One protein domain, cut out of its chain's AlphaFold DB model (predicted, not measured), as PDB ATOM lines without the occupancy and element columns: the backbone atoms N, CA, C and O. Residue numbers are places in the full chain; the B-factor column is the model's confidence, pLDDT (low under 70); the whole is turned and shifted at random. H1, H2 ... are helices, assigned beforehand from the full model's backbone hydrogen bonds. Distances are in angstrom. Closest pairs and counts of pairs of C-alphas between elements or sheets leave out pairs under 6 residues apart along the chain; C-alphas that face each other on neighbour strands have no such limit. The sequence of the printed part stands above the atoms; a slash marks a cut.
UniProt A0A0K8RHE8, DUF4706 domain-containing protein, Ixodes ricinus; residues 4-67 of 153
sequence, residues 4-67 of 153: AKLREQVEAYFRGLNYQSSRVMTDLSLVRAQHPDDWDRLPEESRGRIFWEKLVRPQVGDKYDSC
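This is residues 4 to 67 of the 153 residues of the protein "DUF4706 domain-containing protein" of Ixodes ricinus (UniProt A0A0K8RHE8). Going along the printed part from its first residue, you meet a loose, open chain of helices: H1 and H2 make a V-shaped helical hairpin, closed at their link, and the later part of H3 packs on H2, which stands between H1 and H3 along the longest axis. H4 lies beyond H3 at the far end, where residues 62 to 67 stick out, while residues 4 to 10 of H1 form the free tip of the V at the other end. The printed part has 64 residues with four named helices, in the order H1, H2, H3, H4, and no named strand; the class is all helix. The whole is loose, with a radius of gyration of the C-alphas of 13.8 A and spans of 44 by 29 by 17 A.

Start with H1, residues 4 to 17, and go on to H2, residues 19 to 34; the two are a helical hairpin. They touch with residues 11 to 16 of H1 and 21 to 25 of H2 alone, and their closest C-alphas, those of Arg 15 and Ser 22, are 4.0 A apart. Their lines stand at a tilt of 37 degrees, only just steep, and they run opposite ways. Next look at H3, residues 44 to 55: its residues 51 to 55 alone touch residues 27 to 31 of H2. The closest C-alphas of that pair are those of Val 31 and Phe 51, 6.7 A apart, and the lines are only just about perpendicular, at 72 degrees. H4, residues 58 to 65, touches no helix; H3 and H4 meet only through their link. H4 is apart from H1 and from H2, and H1 is apart from H3. In H1, H2, H3 and H4, every O i to N i+4 pair is within hydrogen-bond range.

Find C-alpha 4 at (31.487, 15.501, 276.842); from there H1 runs 20.6 A to C-alpha 17. H2 begins at C-alpha 19, at (21.071, -3.167, 287.943), and is the longest helix by residues, with 16 residues over 23.0 A. H3 covers 16.3 A from Glu 44 to Leu 55. H4 covers 10.5 A from Pro 58 and ends at C-alpha 65, at (-5.368, 5.457, 281.584).

Look from Lys 5 to Cys 67 for the two C-alphas farthest apart, 44.1 A. The printed part has no cut. The links H1 to H2 and H3 to H4 are tight, and H2 to H3, with 9 residues between them, is short; no link is long. Residues 41 to 46, of which 44 to 46 belong to H3, stand free. In this model the mean pLDDT of the printed part is 90.3, and no printed residue is under 70.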
ATOM      1  N   ALA A   4      31.617  16.885 277.287       84.38
ATOM      2  CA  ALA A   4      31.487  15.501 276.842       84.38
ATOM      3  C   ALA A   4      32.186  14.513 277.791       84.38
ATOM      4  O   ALA A   4      31.624  13.477 278.130       84.38
ATOM      5  N   LYS A   5      33.381  14.871 278.277       90.94
ATOM      6  CA  LYS A   5      34.162  14.031 279.196       90.94
ATOM      7  C   LYS A   5      33.500  13.932 280.571       90.94
ATOM      8  O   LYS A   5      33.480  12.861 281.166       90.94
ATOM      9  N   LEU A   6      32.925  15.036 281.053       92.19
ATOM     10  CA  LEU A   6      32.146  15.035 282.292       92.19
ATOM     11  C   LEU A   6      30.905  14.147 282.157       92.19
ATOM     12  O   LEU A   6      30.614  13.365 283.055       92.19
ATOM     13  N   ARG A   7      30.204  14.240 281.021       89.00
ATOM     14  CA  ARG A   7      29.033  13.407 280.748       89.00
ATOM     15  C   ARG A   7      29.402  11.930 280.808       89.00
ATOM     16  O   ARG A   7      28.816  11.222 281.607       89.00
ATOM     17  N   GLU A   8      30.422  11.493 280.078       91.81
ATOM     18  CA  GLU A   8      30.879  10.095 280.089       91.81
ATOM     19  C   GLU A   8      31.177   9.566 281.506       91.81
ATOM     20  O   GLU A   8      30.738   8.472 281.865       91.81
ATOM     21  N   GLN A   9      31.850  10.360 282.348       95.12
ATOM     22  CA  GLN A   9      32.111   9.991 283.746       95.12
ATOM     23  C   GLN A   9      30.823   9.838 284.563       95.12
ATOM     24  O   GLN A   9      30.692   8.900 285.350       95.12
ATOM     25  N   VAL A  10      29.864  10.742 284.365       94.00
ATOM     26  CA  VAL A  10      28.548  10.689 285.013       94.00
ATOM     27  C   VAL A  10      27.763   9.459 284.542       94.00
ATOM     28  O   VAL A  10      27.186   8.748 285.364       94.00
ATOM     29  N   GLU A  11      27.780   9.151 283.243       93.06
ATOM     30  CA  GLU A  11      27.106   7.973 282.686       93.06
ATOM     31  C   GLU A  11      27.702   6.665 283.241       93.06
ATOM     32  O   GLU A  11      26.960   5.753 283.617       93.06
ATOM     33  N   ALA A  12      29.032   6.585 283.355       95.19
ATOM     34  CA  ALA A  12      29.726   5.445 283.950       95.19
ATOM     35  C   ALA A  12      29.382   5.264 285.438       95.19
ATOM     36  O   ALA A  12      29.122   4.142 285.877       95.19
ATOM     37  N   TYR A  13      29.317   6.363 286.196       96.19
ATOM     38  CA  TYR A  13      28.904   6.341 287.598       96.19
ATOM     39  C   TYR A  13      27.486   5.776 287.763       96.19
ATOM     40  O   TYR A  13      27.290   4.817 288.510       96.19
ATOM     41  N   PHE A  14      26.503   6.300 287.020       95.94
ATOM     42  CA  PHE A  14      25.113   5.847 287.136       95.94
ATOM     43  C   PHE A  14      24.914   4.396 286.686       95.94
ATOM     44  O   PHE A  14      24.116   3.681 287.295       95.94
ATOM     45  N   ARG A  15      25.674   3.918 285.690       95.62
ATOM     46  CA  ARG A  15      25.670   2.494 285.307       95.62
ATOM     47  C   ARG A  15      26.159   1.574 286.425       95.62
ATOM     48  O   ARG A  15      25.677   0.451 286.528       95.62
ATOM     49  N   GLY A  16      27.097   2.037 287.249       96.50
ATOM     50  CA  GLY A  16      27.706   1.247 288.319       96.50
ATOM     51  C   GLY A  16      26.896   1.153 289.617       96.50
ATOM     52  O   GLY A  16      27.241   0.339 290.466       96.50
ATOM     53  N   LEU A  17      25.839   1.955 289.800       95.75
ATOM     54  CA  LEU A  17      25.111   2.016 291.077       95.75
ATOM     55  C   LEU A  17      24.329   0.737 291.394       95.75
ATOM     56  O   LEU A  17      24.453   0.176 292.477       95.75
ATOM     57  N   ASN A  18      23.469   0.304 290.474       96.81
ATOM     58  CA  ASN A  18      22.665  -0.907 290.613       96.81
ATOM     59  C   ASN A  18      22.163  -1.375 289.236       96.81
ATOM     60  O   ASN A  18      22.262  -0.654 288.240       96.81
ATOM     61  N   TYR A  19      21.589  -2.581 289.184       96.62
ATOM     62  CA  TYR A  19      21.071  -3.167 287.943       96.62
ATOM     63  C   TYR A  19      20.005  -2.294 287.260       96.62
ATOM     64  O   TYR A  19      20.020  -2.163 286.038       96.62
ATOM     65  N   GLN A  20      19.108  -1.668 288.029       95.75
ATOM     66  CA  GLN A  20      18.046  -0.825 287.469       95.75
ATOM     67  C   GLN A  20      18.630   0.428 286.812       95.75
ATOM     68  O   GLN A  20      18.292   0.731 285.674       95.75
ATOM     69  N   SER A  21      19.569   1.106 287.476       95.62
ATOM     70  CA  SER A  21      20.269   2.268 286.924       95.62
ATOM     71  C   SER A  21      21.063   1.907 285.668       95.62
ATOM     72  O   SER A  21      21.001   2.627 284.675       95.62
ATOM     73  N   SER A  22      21.753   0.760 285.667       95.94
ATOM     74  CA  SER A  22      22.457   0.247 284.483       95.94
ATOM     75  C   SER A  22      21.513   0.014 283.301       95.94
ATOM     76  O   SER A  22      21.794   0.432 282.173       95.94
ATOM     77  N   ARG A  23      20.349  -0.589 283.567       95.00
ATOM     78  CA  ARG A  23      19.314  -0.841 282.564       95.00
ATOM     79  C   ARG A  23      18.730   0.455 282.006       95.00
ATOM     80  O   ARG A  23      18.753   0.638 280.796       95.00
ATOM     81  N   VAL A  24      18.329   1.386 282.872       93.94
ATOM     82  CA  VAL A  24      17.838   2.717 282.473       93.94
ATOM     83  C   VAL A  24      18.869   3.448 281.615       93.94
ATOM     84  O   VAL A  24      18.523   4.045 280.599       93.94
ATOM     85  N   MET A  25      20.153   3.369 281.974       94.38
ATOM     86  CA  MET A  25      21.208   4.037 281.216       94.38
ATOM     87  C   MET A  25      21.501   3.371 279.867       94.38
ATOM     88  O   MET A  25      21.917   4.033 278.913       94.38
ATOM     89  N   THR A  26      21.279   2.061 279.774       93.56
ATOM     90  CA  THR A  26      21.320   1.323 278.508       93.56
ATOM     91  C   THR A  26      20.161   1.757 277.614       93.56
ATOM     92  O   THR A  26      20.394   2.156 276.473       93.56
ATOM     93  N   ASP A  27      18.942   1.796 278.152       93.62
ATOM     94  CA  ASP A  27      17.748   2.248 277.435       93.62
ATOM     95  C   ASP A  27      17.916   3.694 276.937       93.62
ATOM     96  O   ASP A  27      17.654   3.988 275.770       93.62
ATOM     97  N   LEU A  28      18.462   4.588 277.768       92.31
ATOM     98  CA  LEU A  28      18.744   5.973 277.382       92.31
ATOM     99  C   LEU A  28      19.730   6.050 276.209       92.31
ATOM    100  O   LEU A  28      19.534   6.840 275.284       92.31
ATOM    101  N   SER A  29      20.779   5.222 276.221       91.12
ATOM    102  CA  SER A  29      21.748   5.178 275.122       91.12
ATOM    103  C   SER A  29      21.140   4.662 273.814       91.12
ATOM    104  O   SER A  29      21.468   5.188 272.751       91.12
ATOM    105  N   LEU A  30      20.197   3.713 273.883       92.06
ATOM    106  CA  LEU A  30      19.450   3.226 272.718       92.06
ATOM    107  C   LEU A  30      18.537   4.308 272.135       92.06
ATOM    108  O   LEU A  30      18.520   4.503 270.922       92.06
ATOM    109  N   VAL A  31      17.810   5.040 272.986       91.38
ATOM    110  CA  VAL A  31      16.954   6.153 272.545       91.38
ATOM    111  C   VAL A  31      17.796   7.265 271.916       91.38
ATOM    112  O   VAL A  31      17.446   7.773 270.854       91.38
ATOM    113  N   ARG A  32      18.951   7.597 272.506       89.75
ATOM    114  CA  ARG A  32      19.873   8.592 271.938       89.75
ATOM    115  C   ARG A  32      20.414   8.166 270.571       89.75
ATOM    116  O   ARG A  32      20.486   8.995 269.672       89.75
ATOM    117  N   ALA A  33      20.758   6.889 270.399       89.25
ATOM    118  CA  ALA A  33      21.234   6.356 269.121       89.25
ATOM    119  C   ALA A  33      20.171   6.418 268.007       89.25
ATOM    120  O   ALA A  33      20.527   6.485 266.835       89.25
ATOM    121  N   GLN A  34      18.880   6.428 268.359       88.12
ATOM    122  CA  GLN A  34      17.775   6.605 267.407       88.12
ATOM    123  C   GLN A  34      17.584   8.068 266.966       88.12
ATOM    124  O   GLN A  34      16.957   8.306 265.938       88.12
ATOM    125  N   HIS A  35      18.125   9.038 267.712       85.50
ATOM    126  CA  HIS A  35      17.960  10.475 267.458       85.50
ATOM    127  C   HIS A  35      19.301  11.245 267.491       85.50
ATOM    128  O   HIS A  35      19.432  12.201 268.256       85.50
ATOM    129  N   PRO A  36      20.320  10.862 266.699       74.56
ATOM    130  CA  PRO A  36      21.678  11.396 266.839       74.56
ATOM    131  C   PRO A  36      21.793  12.902 266.552       74.56
ATOM    132  O   PRO A  36      22.510  13.593 267.276       74.56
ATOM    133  N   ASP A  37      21.073  13.415 265.550       73.50
ATOM    134  CA  ASP A  37      21.257  14.792 265.060       73.50
ATOM    135  C   ASP A  37      20.520  15.854 265.898       73.50
ATOM    136  O   ASP A  37      20.970  16.999 265.990       73.50
ATOM    137  N   ASP A  38      19.439  15.467 266.584       80.44
ATOM    138  CA  ASP A  38      18.573  16.398 267.319       80.44
ATOM    139  C   ASP A  38      18.664  16.255 268.844       80.44
ATOM    140  O   ASP A  38      18.285  17.177 269.568       80.44
ATOM    141  N   TRP A  39      19.196  15.146 269.373       85.19
ATOM    142  CA  TRP A  39      19.115  14.853 270.810       85.19
ATOM    143  C   TRP A  39      19.693  15.952 271.700       85.19
ATOM    144  O   TRP A  39      19.062  16.351 272.673       85.19
ATOM    145  N   ASP A  40      20.880  16.461 271.378       85.06
ATOM    146  CA  ASP A  40      21.541  17.468 272.213       85.06
ATOM    147  C   ASP A  40      20.971  18.890 272.000       85.06
ATOM    148  O   ASP A  40      21.255  19.785 272.795       85.06
ATOM    149  N   ARG A  41      20.131  19.096 270.972       88.31
ATOM    150  CA  ARG A  41      19.411  20.358 270.707       88.31
ATOM    151  C   ARG A  41      17.991  20.370 271.271       88.31
ATOM    152  O   ARG A  41      17.412  21.443 271.433       88.31
ATOM    153  N   LEU A  42      17.423  19.201 271.558       87.88
ATOM    154  CA  LEU A  42      16.062  19.081 272.066       87.88
ATOM    155  C   LEU A  42      15.927  19.650 273.491       87.88
ATOM    156  O   LEU A  42      16.776  19.389 274.353       87.88
ATOM    157  N   PRO A  43      14.813  20.346 273.788       92.12
ATOM    158  CA  PRO A  43      14.468  20.738 275.148       92.12
ATOM    159  C   PRO A  43      14.430  19.530 276.089       92.12
ATOM    160  O   PRO A  43      14.071  18.420 275.687       92.12
ATOM    161  N   GLU A  44      14.766  19.738 277.362       87.94
ATOM    162  CA  GLU A  44      14.750  18.679 278.379       87.94
ATOM    163  C   GLU A  44      13.377  18.009 278.517       87.94
ATOM    164  O   GLU A  44      13.302  16.783 278.523       87.94
ATOM    165  N   GLU A  45      12.296  18.790 278.493       92.00
ATOM    166  CA  GLU A  45      10.926  18.264 278.529       92.00
ATOM    167  C   GLU A  45      10.631  17.325 277.352       92.00
ATOM    168  O   GLU A  45      10.044  16.255 277.518       92.00
ATOM    169  N   SER A  46      11.087  17.697 276.153       90.31
ATOM    170  CA  SER A  46      10.883  16.891 274.948       90.31
ATOM    171  C   SER A  46      11.697  15.600 274.997       90.31
ATOM    172  O   SER A  46      11.166  14.541 274.668       90.31
ATOM    173  N   ARG A  47      12.950  15.658 275.472       91.50
ATOM    174  CA  ARG A  47      13.781  14.463 275.699       91.50
ATOM    175  C   ARG A  47      13.145  13.522 276.719       91.50
ATOM    176  O   ARG A  47      13.110  12.318 276.483       91.50
ATOM    177  N   GLY A  48      12.615  14.072 277.812       91.25
ATOM    178  CA  GLY A  48      11.923  13.315 278.852       91.25
ATOM    179  C   GLY A  48      10.688  12.591 278.320       91.25
ATOM    180  O   GLY A  48      10.539  11.393 278.551       91.25
ATOM    181  N   ARG A  49       9.848  13.281 277.536       91.75
ATOM    182  CA  ARG A  49       8.671  12.675 276.896       91.75
ATOM    183  C   ARG A  49       9.054  11.548 275.936       91.75
ATOM    184  O   ARG A  49       8.514  10.454 276.060       91.75
ATOM    185  N   ILE A  50      10.015  11.784 275.040       91.88
ATOM    186  CA  ILE A  50      10.482  10.764 274.082       91.88
ATOM    187  C   ILE A  50      11.026   9.541 274.828       91.88
ATOM    188  O   ILE A  50      10.716   8.404 274.478       91.88
ATOM    189  N   PHE A  51      11.820   9.758 275.880       92.00
ATOM    190  CA  PHE A  51      12.346   8.668 276.695       92.00
ATOM    191  C   PHE A  51      11.227   7.876 277.385       92.00
ATOM    192  O   PHE A  51      11.233   6.645 277.347       92.00
ATOM    193  N   TRP A  52      10.242   8.564 277.964       91.12
ATOM    194  CA  TRP A  52       9.099   7.938 278.626       91.12
ATOM    195  C   TRP A  52       8.252   7.094 277.669       91.12
ATOM    196  O   TRP A  52       7.959   5.940 277.972       91.12
ATOM    197  N   GLU A  53       7.926   7.629 276.491       90.62
ATOM    198  CA  GLU A  53       7.174   6.922 275.443       90.62
ATOM    199  C   GLU A  53       7.891   5.658 274.953       90.62
ATOM    200  O   GLU A  53       7.250   4.683 274.568       90.62
ATOM    201  N   LYS A  54       9.229   5.648 274.973       89.62
ATOM    202  CA  LYS A  54      10.025   4.467 274.608       89.62
ATOM    203  C   LYS A  54      10.128   3.449 275.741       89.62
ATOM    204  O   LYS A  54      10.167   2.249 275.466       89.62
ATOM    205  N   LEU A  55      10.191   3.906 276.991       89.94
ATOM    206  CA  LEU A  55      10.325   3.038 278.162       89.94
ATOM    207  C   LEU A  55       9.000   2.344 278.510       89.94
ATOM    208  O   LEU A  55       8.979   1.162 278.866       89.94
ATOM    209  N   VAL A  56       7.890   3.074 278.407       90.50
ATOM    210  CA  VAL A  56       6.558   2.570 278.734       90.50
ATOM    211  C   VAL A  56       5.934   1.941 277.500       90.50
ATOM    212  O   VAL A  56       5.712   2.586 276.483       90.50
ATOM    213  N   ARG A  57       5.607   0.649 277.593       88.38
ATOM    214  CA  ARG A  57       4.881  -0.036 276.518       88.38
ATOM    215  C   ARG A  57       3.496   0.606 276.352       88.38
ATOM    216  O   ARG A  57       2.839   0.807 277.371       88.38
ATOM    217  N   PRO A  58       2.994   0.805 275.120       88.12
ATOM    218  CA  PRO A  58       1.684   1.427 274.889       88.12
ATOM    219  C   PRO A  58       0.552   0.761 275.684       88.12
ATOM    220  O   PRO A  58      -0.182   1.424 276.402       88.12
ATOM    221  N   GLN A  59       0.542  -0.576 275.701       88.00
ATOM    222  CA  GLN A  59      -0.421  -1.395 276.452       88.00
ATOM    223  C   GLN A  59      -0.456  -1.089 277.959       88.00
ATOM    224  O   GLN A  59      -1.472  -1.288 278.620       88.00
ATOM    225  N   VAL A  60       0.678  -0.667 278.527       87.94
ATOM    226  CA  VAL A  60       0.779  -0.290 279.938       87.94
ATOM    227  C   VAL A  60       0.155   1.086 280.146       87.94
ATOM    228  O   VAL A  60      -0.606   1.239 281.096       87.94
ATOM    229  N   GLY A  61       0.413   2.042 279.247       86.94
ATOM    230  CA  GLY A  61      -0.259   3.346 279.239       86.94
ATOM    231  C   GLY A  61      -1.777   3.186 279.211       86.94
ATOM    232  O   GLY A  61      -2.443   3.570 280.167       86.94
ATOM    233  N   ASP A  62      -2.296   2.456 278.219       89.00
ATOM    234  CA  ASP A  62      -3.736   2.219 278.048       89.00
ATOM    235  C   ASP A  62      -4.382   1.587 279.294       89.00
ATOM    236  O   ASP A  62      -5.482   1.957 279.720       89.00
ATOM    237  N   LYS A  63      -3.685   0.632 279.924       89.06
ATOM    238  CA  LYS A  63      -4.141  -0.017 281.159       89.06
ATOM    239  C   LYS A  63      -4.276   0.979 282.312       89.06
ATOM    240  O   LYS A  63      -5.223   0.878 283.086       89.06
ATOM    241  N   TYR A  64      -3.316   1.884 282.478       85.06
ATOM    242  CA  TYR A  64      -3.337   2.852 283.577       85.06
ATOM    243  C   TYR A  64      -4.222   4.068 283.281       85.06
ATOM    244  O   TYR A  64      -4.761   4.640 284.226       85.06
ATOM    245  N   ASP A  65      -4.441   4.403 282.010       86.44
ATOM    246  CA  ASP A  65      -5.368   5.457 281.584       86.44
ATOM    247  C   ASP A  65      -6.834   5.027 281.737       86.44
ATOM    248  O   ASP A  65      -7.683   5.822 282.137       86.44
ATOM    249  N   SER A  66      -7.133   3.748 281.481       84.50
ATOM    250  CA  SER A  66      -8.467   3.159 281.692       84.50
ATOM    251  C   SER A  66      -8.768   2.812 283.155       84.50
ATOM    252  O   SER A  66      -9.922   2.574 283.517       84.50
ATOM    253  N   CYS A  67      -7.751   2.787 284.018       79.75
ATOM    254  CA  CYS A  67      -7.934   2.500 285.432       79.75
ATOM    255  C   CYS A  67      -8.589   3.710 286.109       79.75
ATOM    256  O   CYS A  67      -7.983   4.779 286.213       79.75
TER     257      CYS A  67